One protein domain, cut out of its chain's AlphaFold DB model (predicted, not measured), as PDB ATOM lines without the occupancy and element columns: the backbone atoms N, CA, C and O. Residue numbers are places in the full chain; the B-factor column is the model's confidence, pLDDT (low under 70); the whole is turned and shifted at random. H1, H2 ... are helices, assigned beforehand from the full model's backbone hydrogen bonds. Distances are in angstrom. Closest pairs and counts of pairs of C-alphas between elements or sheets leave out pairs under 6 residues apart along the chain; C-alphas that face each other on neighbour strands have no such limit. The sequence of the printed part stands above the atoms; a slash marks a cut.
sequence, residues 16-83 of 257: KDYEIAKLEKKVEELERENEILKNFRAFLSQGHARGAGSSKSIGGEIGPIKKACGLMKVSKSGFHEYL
ATOM      1  N   LYS A  16      -3.326 -20.588  31.713       80.25
ATOM      2  CA  LYS A  16      -1.940 -20.422  31.262       80.25
ATOM      3  C   LYS A  16      -1.023 -20.053  32.424       80.25
ATOM      4  O   LYS A  16       0.090 -20.559  32.470       80.25
ATOM      5  N   ASP A  17      -1.515 -19.274  33.381       82.69
ATOM      6  CA  ASP A  17      -0.752 -18.864  34.563       82.69
ATOM      7  C   ASP A  17      -0.445 -20.062  35.475       82.69
ATOM      8  O   ASP A  17       0.666 -20.194  35.987       82.69
ATOM      9  N   TYR A  18      -1.391 -20.998  35.612       85.94
ATOM     10  CA  TYR A  18      -1.166 -22.255  36.333       85.94
ATOM     11  C   TYR A  18      -0.121 -23.146  35.646       85.94
ATOM     12  O   TYR A  18       0.758 -23.694  36.315       85.94
ATOM     13  N   GLU A  19      -0.186 -23.296  34.318       87.75
ATOM     14  CA  GLU A  19       0.802 -24.096  33.580       87.75
ATOM     15  C   GLU A  19       2.191 -23.441  33.580       87.75
ATOM     16  O   GLU A  19       3.185 -24.149  33.730       87.75
ATOM     17  N   ILE A  20       2.278 -22.108  33.501       90.50
ATOM     18  CA  ILE A  20       3.544 -21.370  33.639       90.50
ATOM     19  C   ILE A  20       4.155 -21.624  35.021       90.50
ATOM     20  O   ILE A  20       5.281 -22.108  35.095       90.50
ATOM     21  N   ALA A  21       3.398 -21.430  36.104       90.88
ATOM     22  CA  ALA A  21       3.897 -21.655  37.464       90.88
ATOM     23  C   ALA A  21       4.350 -23.112  37.700       90.88
ATOM     24  O   ALA A  21       5.343 -23.387  38.380       90.88
ATOM     25  N   LYS A  22       3.633 -24.080  37.118       92.31
ATOM     26  CA  LYS A  22       3.992 -25.503  37.172       92.31
ATOM     27  C   LYS A  22       5.283 -25.798  36.407       92.31
ATOM     28  O   LYS A  22       6.110 -26.570  36.900       92.31
ATOM     29  N   LEU A  23       5.459 -25.208  35.225       91.94
ATOM     30  CA  LEU A  23       6.674 -25.346  34.423       91.94
ATOM     31  C   LEU A  23       7.871 -24.677  35.099       91.94
ATOM     32  O   LEU A  23       8.919 -25.309  35.194       91.94
ATOM     33  N   GLU A  24       7.713 -23.472  35.643       92.88
ATOM     34  CA  GLU A  24       8.754 -22.765  36.401       92.88
ATOM     35  C   GLU A  24       9.241 -23.599  37.588       92.88
ATOM     36  O   GLU A  24      10.440 -23.836  37.744       92.88
ATOM     37  N   LYS A  25       8.310 -24.161  38.369       94.00
ATOM     38  CA  LYS A  25       8.649 -25.070  39.469       94.00
ATOM     39  C   LYS A  25       9.397 -26.314  38.985       94.00
ATOM     40  O   LYS A  25      10.286 -26.811  39.679       94.00
ATOM     41  N   LYS A  26       9.045 -26.839  37.806       92.81
ATOM     42  CA  LYS A  26       9.728 -28.003  37.232       92.81
ATOM     43  C   LYS A  26      11.135 -27.662  36.751       92.81
ATOM     44  O   LYS A  26      12.038 -28.468  36.965       92.81
ATOM     45  N   VAL A  27      11.326 -26.496  36.138       94.75
ATOM     46  CA  VAL A  27      12.648 -25.992  35.741       94.75
ATOM     47  C   VAL A  27      13.536 -25.852  36.973       94.75
ATOM     48  O   VAL A  27      14.613 -26.436  37.001       94.75
ATOM     49  N   GLU A  28      13.040 -25.218  38.034       93.94
ATOM     50  CA  GLU A  28      13.789 -25.045  39.282       93.94
ATOM     51  C   GLU A  28      14.154 -26.396  39.939       93.94
ATOM     52  O   GLU A  28      15.238 -26.577  40.499       93.94
ATOM     53  N   GLU A  29      13.268 -27.395  39.879       91.81
ATOM     54  CA  GLU A  29      13.581 -28.751  40.341       91.81
ATOM     55  C   GLU A  29      14.685 -29.408  39.499       91.81
ATOM     56  O   GLU A  29      15.629 -29.971  40.060       91.81
ATOM     57  N   LEU A  30      14.585 -29.324  38.169       92.69
ATOM     58  CA  LEU A  30      15.558 -29.900  37.238       92.69
ATOM     59  C   LEU A  30      16.925 -29.216  37.331       92.69
ATOM     60  O   LEU A  30      17.956 -29.872  37.175       92.69
ATOM     61  N   GLU A  31      16.957 -27.914  37.594       93.50
ATOM     62  CA  GLU A  31      18.189 -27.164  37.829       93.50
ATOM     63  C   GLU A  31      18.899 -27.656  39.091       93.50
ATOM     64  O   GLU A  31      20.080 -28.009  39.020       93.50
ATOM     65  N   ARG A  32      18.172 -27.814  40.209       91.00
ATOM     66  CA  ARG A  32      18.728 -28.405  41.442       91.00
ATOM     67  C   ARG A  32      19.238 -29.831  41.224       91.00
ATOM     68  O   ARG A  32      20.274 -30.214  41.760       91.00
ATOM     69  N   GLU A  33      18.516 -30.651  40.461       93.19
ATOM     70  CA  GLU A  33      18.943 -32.025  40.156       93.19
ATOM     71  C   GLU A  33      20.209 -32.063  39.302       93.19
ATOM     72  O   GLU A  33      21.119 -32.848  39.580       93.19
ATOM     73  N   ASN A  34      20.306 -31.183  38.306       92.25
ATOM     74  CA  ASN A  34      21.516 -31.026  37.507       92.25
ATOM     75  C   ASN A  34      22.708 -30.569  38.349       92.25
ATOM     76  O   ASN A  34      23.822 -31.040  38.126       92.25
ATOM     77  N   GLU A  35      22.497 -29.673  39.310       93.50
ATOM     78  CA  GLU A  35      23.543 -29.240  40.236       93.50
ATOM     79  C   GLU A  35      24.051 -30.405  41.096       93.50
ATOM     80  O   GLU A  35      25.254 -30.663  41.136       93.50
ATOM     81  N   ILE A  36      23.140 -31.196  41.675       92.00
ATOM     82  CA  ILE A  36      23.486 -32.417  42.421       92.00
ATOM     83  C   ILE A  36      24.306 -33.376  41.547       92.00
ATOM     84  O   ILE A  36      25.331 -33.894  41.989       92.00
ATOM     85  N   LEU A  37      23.891 -33.607  40.298       89.62
ATOM     86  CA  LEU A  37      24.610 -34.485  39.369       89.62
ATOM     87  C   LEU A  37      26.009 -33.957  39.024       89.62
ATOM     88  O   LEU A  37      26.968 -34.734  38.981       89.62
ATOM     89  N   LYS A  38      26.149 -32.645  38.797       89.50
ATOM     90  CA  LYS A  38      27.445 -31.997  38.549       89.50
ATOM     91  C   LYS A  38      28.374 -32.162  39.748       89.50
ATOM     92  O   LYS A  38      29.508 -32.614  39.574       89.50
ATOM     93  N   ASN A  39      27.877 -31.878  40.949       88.62
ATOM     94  CA  ASN A  39      28.649 -31.974  42.184       88.62
ATOM     95  C   ASN A  39      29.045 -33.423  42.484       88.62
ATOM     96  O   ASN A  39      30.204 -33.703  42.782       88.62
ATOM     97  N   PHE A  40      28.127 -34.373  42.305       85.62
ATOM     98  CA  PHE A  40      28.411 -35.798  42.470       85.62
ATOM     99  C   PHE A  40      29.479 -36.297  41.490       85.62
ATOM    100  O   PHE A  40      30.393 -37.035  41.864       85.62
ATOM    101  N   ARG A  41      29.408 -35.872  40.223       85.31
ATOM    102  CA  ARG A  41      30.421 -36.212  39.217       85.31
ATOM    103  C   ARG A  41      31.790 -35.633  39.575       85.31
ATOM    104  O   ARG A  41      32.789 -36.326  39.397       85.31
ATOM    105  N   ALA A  42      31.837 -34.396  40.070       84.44
ATOM    106  CA  ALA A  42      33.067 -33.764  40.539       84.44
ATOM    107  C   ALA A  42      33.657 -34.496  41.756       84.44
ATOM    108  O   ALA A  42      34.854 -34.778  41.792       84.44
ATOM    109  N   PHE A  43      32.808 -34.891  42.704       82.75
ATOM    110  CA  PHE A  43      33.204 -35.675  43.872       82.75
ATOM    111  C   PHE A  43      33.879 -36.999  43.474       82.75
ATOM    112  O   PHE A  43      34.959 -37.331  43.966       82.75
ATOM    113  N   LEU A  44      33.293 -37.735  42.521       77.81
ATOM    114  CA  LEU A  44      33.875 -38.985  42.022       77.81
ATOM    115  C   LEU A  44      35.164 -38.777  41.208       77.81
ATOM    116  O   LEU A  44      36.068 -39.611  41.270       77.81
ATOM    117  N   SER A  45      35.263 -37.695  40.428       71.19
ATOM    118  CA  SER A  45      36.407 -37.449  39.538       71.19
ATOM    119  C   SER A  45      37.674 -37.027  40.275       71.19
ATOM    120  O   SER A  45      38.773 -37.341  39.820       71.19
ATOM    121  N   GLN A  46      37.537 -36.391  41.439       67.69
ATOM    122  CA  GLN A  46      38.656 -36.040  42.316       67.69
ATOM    123  C   GLN A  46      39.338 -37.273  42.924       67.69
ATOM    124  O   GLN A  46      40.368 -37.148  43.583       67.69
ATOM    125  N   GLY A  47      38.795 -38.474  42.686       57.97
ATOM    126  CA  GLY A  47      39.396 -39.712  43.150       57.97
ATOM    127  C   GLY A  47      39.514 -39.736  44.664       57.97
ATOM    128  O   GLY A  47      40.471 -40.336  45.149       57.97
ATOM    129  N   HIS A  48      38.578 -39.077  45.371       54.94
ATOM    130  CA  HIS A  48      38.460 -39.049  46.827       54.94
ATOM    131  C   HIS A  48      38.462 -40.483  47.352       54.94
ATOM    132  O   HIS A  48      37.443 -41.156  47.508       54.94
ATOM    133  N   ALA A  49      39.670 -40.986  47.567       47.47
ATOM    134  CA  ALA A  49      39.897 -42.281  48.120       47.47
ATOM    135  C   ALA A  49      39.664 -42.129  49.621       47.47
ATOM    136  O   ALA A  49      40.560 -41.740  50.356       47.47
ATOM    137  N   ARG A  50      38.471 -42.553  50.045       55.19
ATOM    138  CA  ARG A  50      38.388 -43.646  51.016       55.19
ATOM    139  C   ARG A  50      38.955 -43.296  52.395       55.19
ATOM    140  O   ARG A  50      40.039 -43.740  52.766       55.19
ATOM    141  N   GLY A  51      38.167 -42.553  53.167       49.72
ATOM    142  CA  GLY A  51      38.409 -42.302  54.588       49.72
ATOM    143  C   GLY A  51      38.238 -40.836  54.979       49.72
ATOM    144  O   GLY A  51      38.813 -39.957  54.357       49.72
ATOM    145  N   ALA A  52      37.486 -40.601  56.057       46.38
ATOM    146  CA  ALA A  52      37.429 -39.357  56.841       46.38
ATOM    147  C   ALA A  52      36.457 -38.227  56.431       46.38
ATOM    148  O   ALA A  52      36.530 -37.143  57.000       46.38
ATOM    149  N   GLY A  53      35.471 -38.469  55.562       55.06
ATOM    150  CA  GLY A  53      34.303 -37.583  55.456       55.06
ATOM    151  C   GLY A  53      33.145 -38.098  56.310       55.06
ATOM    152  O   GLY A  53      32.673 -39.213  56.087       55.06
ATOM    153  N   SER A  54      32.648 -37.317  57.273       61.25
ATOM    154  CA  SER A  54      31.357 -37.645  57.898       61.25
ATOM    155  C   SER A  54      30.255 -37.600  56.827       61.25
ATOM    156  O   SER A  54      30.336 -36.823  55.878       61.25
ATOM    157  N   SER A  55      29.174 -38.379  56.966       65.81
ATOM    158  CA  SER A  55      28.049 -38.302  56.005       65.81
ATOM    159  C   SER A  55      27.483 -36.877  55.862       65.81
ATOM    160  O   SER A  55      26.903 -36.543  54.833       65.81
ATOM    161  N   LYS A  56      27.685 -36.030  56.881       66.62
ATOM    162  CA  LYS A  56      27.319 -34.612  56.887       66.62
ATOM    163  C   LYS A  56      28.199 -33.766  55.964       66.62
ATOM    164  O   LYS A  56      27.657 -32.942  55.241       66.62
ATOM    165  N   SER A  57      29.519 -33.974  55.965       73.56
ATOM    166  CA  SER A  57      30.432 -33.202  55.109       73.56
ATOM    167  C   SER A  57      30.227 -33.549  53.638       73.56
ATOM    168  O   SER A  57      30.066 -32.660  52.814       73.56
ATOM    169  N   ILE A  58      30.080 -34.842  53.336       75.31
ATOM    170  CA  ILE A  58      29.812 -35.315  51.971       75.31
ATOM    171  C   ILE A  58      28.465 -34.774  51.478       75.31
ATOM    172  O   ILE A  58      28.377 -34.264  50.369       75.31
ATOM    173  N   GLY A  59      27.421 -34.806  52.315       76.75
ATOM    174  CA  GLY A  59      26.126 -34.213  51.971       76.75
ATOM    175  C   GLY A  59      26.173 -32.701  51.704       76.75
ATOM    176  O   GLY A  59      25.332 -32.205  50.962       76.75
ATOM    177  N   GLY A  60      27.147 -31.981  52.268       78.62
ATOM    178  CA  GLY A  60      27.391 -30.568  51.963       78.62
ATOM    179  C   GLY A  60      28.015 -30.338  50.583       78.62
ATOM    180  O   GLY A  60      27.744 -29.318  49.964       78.62
ATOM    181  N   GLU A  61      28.799 -31.293  50.078       80.12
ATOM    182  CA  GLU A  61      29.461 -31.198  48.770       80.12
ATOM    183  C   GLU A  61      28.557 -31.650  47.619       80.12
ATOM    184  O   GLU A  61      28.452 -30.967  46.605       80.12
ATOM    185  N   ILE A  62      27.883 -32.796  47.762       84.31
ATOM    186  CA  ILE A  62      27.070 -33.395  46.686       84.31
ATOM    187  C   ILE A  62      25.569 -33.097  46.809       84.31
ATOM    188  O   ILE A  62      24.796 -33.464  45.926       84.31
ATOM    189  N   GLY A  63      25.140 -32.472  47.905       85.06
ATOM    190  CA  GLY A  63      23.731 -32.318  48.258       85.06
ATOM    191  C   GLY A  63      23.140 -33.564  48.943       85.06
ATOM    192  O   GLY A  63      23.858 -34.485  49.348       85.06
ATOM    193  N   PRO A  64      21.805 -33.632  49.109       89.38
ATOM    194  CA  PRO A  64      21.163 -34.716  49.849       89.38
ATOM    195  C   PRO A  64      21.491 -36.101  49.268       89.38
ATOM    196  O   PRO A  64      21.024 -36.455  48.185       89.38
ATOM    197  N   ILE A  65      22.221 -36.927  50.030       86.75
ATOM    198  CA  ILE A  65      22.735 -38.242  49.588       86.75
ATOM    199  C   ILE A  65      21.631 -39.123  48.991       86.75
ATOM    200  O   ILE A  65      21.843 -39.781  47.977       86.75
ATOM    201  N   LYS A  66      20.430 -39.124  49.588       89.12
ATOM    202  CA  LYS A  66      19.283 -39.896  49.080       89.12
ATOM    203  C   LYS A  66      18.879 -39.451  47.670       89.12
ATOM    204  O   LYS A  66      18.634 -40.305  46.824       89.12
ATOM    205  N   LYS A  67      18.823 -38.136  47.427       89.62
ATOM    206  CA  LYS A  67      18.453 -37.572  46.124       89.62
ATOM    207  C   LYS A  67      19.561 -37.831  45.100       89.62
ATOM    208  O   LYS A  67      19.266 -38.343  44.028       89.62
ATOM    209  N   ALA A  68      20.824 -37.621  45.473       89.38
ATOM    210  CA  ALA A  68      21.979 -37.925  44.624       89.38
ATOM    211  C   ALA A  68      22.043 -39.409  44.210       89.38
ATOM    212  O   ALA A  68      22.159 -39.717  43.025       89.38
ATOM    213  N   CYS A  69      21.892 -40.337  45.163       90.44
ATOM    214  CA  CYS A  69      21.875 -41.776  44.876       90.44
ATOM    215  C   CYS A  69      20.702 -42.166  43.964       90.44
ATOM    216  O   CYS A  69      20.882 -42.967  43.048       90.44
ATOM    217  N   GLY A  70      19.523 -41.573  44.188       91.81
ATOM    218  CA  GLY A  70      18.343 -41.783  43.347       91.81
ATOM    219  C   GLY A  70      18.565 -41.334  41.901       91.81
ATOM    220  O   GLY A  70      18.314 -42.110  40.982       91.81
ATOM    221  N   LEU A  71      19.107 -40.130  41.702       92.19
ATOM    222  CA  LEU A  71      19.424 -39.589  40.374       92.19
ATOM    223  C   LEU A  71      20.473 -40.438  39.636       92.19
ATOM    224  O   LEU A  71      20.349 -40.677  38.439       92.19
ATOM    225  N   MET A  72      21.473 -40.945  40.361       86.00
ATOM    226  CA  MET A  72      22.552 -41.778  39.815       86.00
ATOM    227  C   MET A  72      22.194 -43.263  39.680       86.00
ATOM    228  O   MET A  72      23.010 -44.039  39.184       86.00
ATOM    229  N   LYS A  73      20.996 -43.673  40.117       91.56
ATOM    230  CA  LYS A  73      20.535 -45.073  40.128       91.56
ATOM    231  C   LYS A  73      21.486 -46.023  40.876       91.56
ATOM    232  O   LYS A  73      21.684 -47.164  40.468       91.56
ATOM    233  N   VAL A  74      22.062 -45.563  41.988       89.06
ATOM    234  CA  VAL A  74      22.915 -46.370  42.878       89.06
ATOM    235  C   VAL A  74      22.244 -46.573  44.233       89.06
ATOM    236  O   VAL A  74      21.474 -45.732  44.699       89.06
ATOM    237  N   SER A  75      22.534 -47.690  44.902       91.19
ATOM    238  CA  SER A  75      22.010 -47.928  46.248       91.19
ATOM    239  C   SER A  75      22.735 -47.058  47.279       91.19
ATOM    240  O   SER A  75      23.946 -46.842  47.208       91.19
ATOM    241  N   LYS A  76      21.998 -46.588  48.294       87.88
ATOM    242  CA  LYS A  76      22.583 -45.830  49.411       87.88
ATOM    243  C   LYS A  76      23.635 -46.659  50.163       87.88
ATOM    244  O   LYS A  76      24.670 -46.128  50.553       87.88
ATOM    245  N   SER A  77      23.381 -47.956  50.352       85.69
ATOM    246  CA  SER A  77      24.322 -48.881  50.996       85.69
ATOM    247  C   SER A  77      25.605 -49.049  50.183       85.69
ATOM    248  O   SER A  77      26.685 -48.918  50.748       85.69
ATOM    249  N   GLY A  78      25.502 -49.235  48.863       85.94
ATOM    250  CA  GLY A  78      26.663 -49.331  47.975       85.94
ATOM    251  C   GLY A  78      27.469 -48.034  47.920       85.94
ATOM    252  O   GLY A  78      28.696 -48.073  47.876       85.94
ATOM    253  N   PHE A  79      26.805 -46.877  48.003       85.38
ATOM    254  CA  PHE A  79      27.488 -45.589  48.119       85.38
ATOM    255  C   PHE A  79      28.286 -45.476  49.427       85.38
ATOM    256  O   PHE A  79      29.458 -45.110  49.401       85.38
ATOM    257  N   HIS A  80      27.704 -45.852  50.569       84.25
ATOM    258  CA  HIS A  80      28.438 -45.864  51.838       84.25
ATOM    259  C   HIS A  80      29.565 -46.909  51.870       84.25
ATOM    260  O   HIS A  80      30.628 -46.620  52.416       84.25
ATOM    261  N   GLU A  81      29.379 -48.082  51.257       83.44
ATOM    262  CA  GLU A  81      30.442 -49.084  51.096       83.44
ATOM    263  C   GLU A  81      31.587 -48.540  50.234       83.44
ATOM    264  O   GLU A  81      32.756 -48.690  50.579       83.44
ATOM    265  N   TYR A  82      31.272 -47.854  49.134       80.56
ATOM    266  CA  TYR A  82      32.269 -47.200  48.291       80.56
ATOM    267  C   TYR A  82      33.102 -46.177  49.077       80.56
ATOM    268  O   TYR A  82      34.328 -46.159  48.940       80.56
ATOM    269  N   LEU A  83      32.452 -45.376  49.927       78.38
ATOM    270  CA  LEU A  83      33.110 -44.377  50.774       78.38
ATOM    271  C   LEU A  83      34.017 -44.998  51.846       78.38
ATOM    272  O   LEU A  83      35.054 -44.422  52.175       78.38
TER     273      LEU A  83
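What this domain is: This is residues 16 to 83 of the 257 residues of the protein "Transposase and inactivated derivatives" of Gordonibacter pamelaeae 7-10-1-b (UniProt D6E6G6). A long helix, H1, sticks out with residues 16 to 31 from a small compact head, where short helices H2 and H3 pack across its later part and H4 packs on H3. The 68 printed residues hold four named helices, H1 to H4 in order, and no named strand: all helix. The whole is loose, radius of gyration of the C-alphas 14.8 A, spanning 51 by 20 by 19 A.

Where its parts are: H1, residues 16 to 45, runs 42.8 A from C-alpha 16 at (-1.940, -20.422, 31.262). H2 is residues 55 to 62, H3 65 to 71, and H4 76 to 83, ending at C-alpha 83 (33.110, -44.377, 50.774).

How they stand to each other: With residues 36 to 43 alone, H1 touches H2 (closest C-alphas Asn 39 and Ile 62, 5.0 A) at a steep tilt of 68 degrees, only just short of perpendicular, opposite ways. With residues 33 to 40 alone, it touches H3 (Ile 36 and Ala 68, 6.1 A), only just about perpendicular at 72 degrees. H3 touches H4 (Cys 69 and Lys 76, 6.1 A). H4 is apart from H1 and H2. In each helix every O i to N i+4 pair is within hydrogen-bond range.

The domain as a whole: The printed part has no cut and no long link. Residues 46 to 56 are under pLDDT 70.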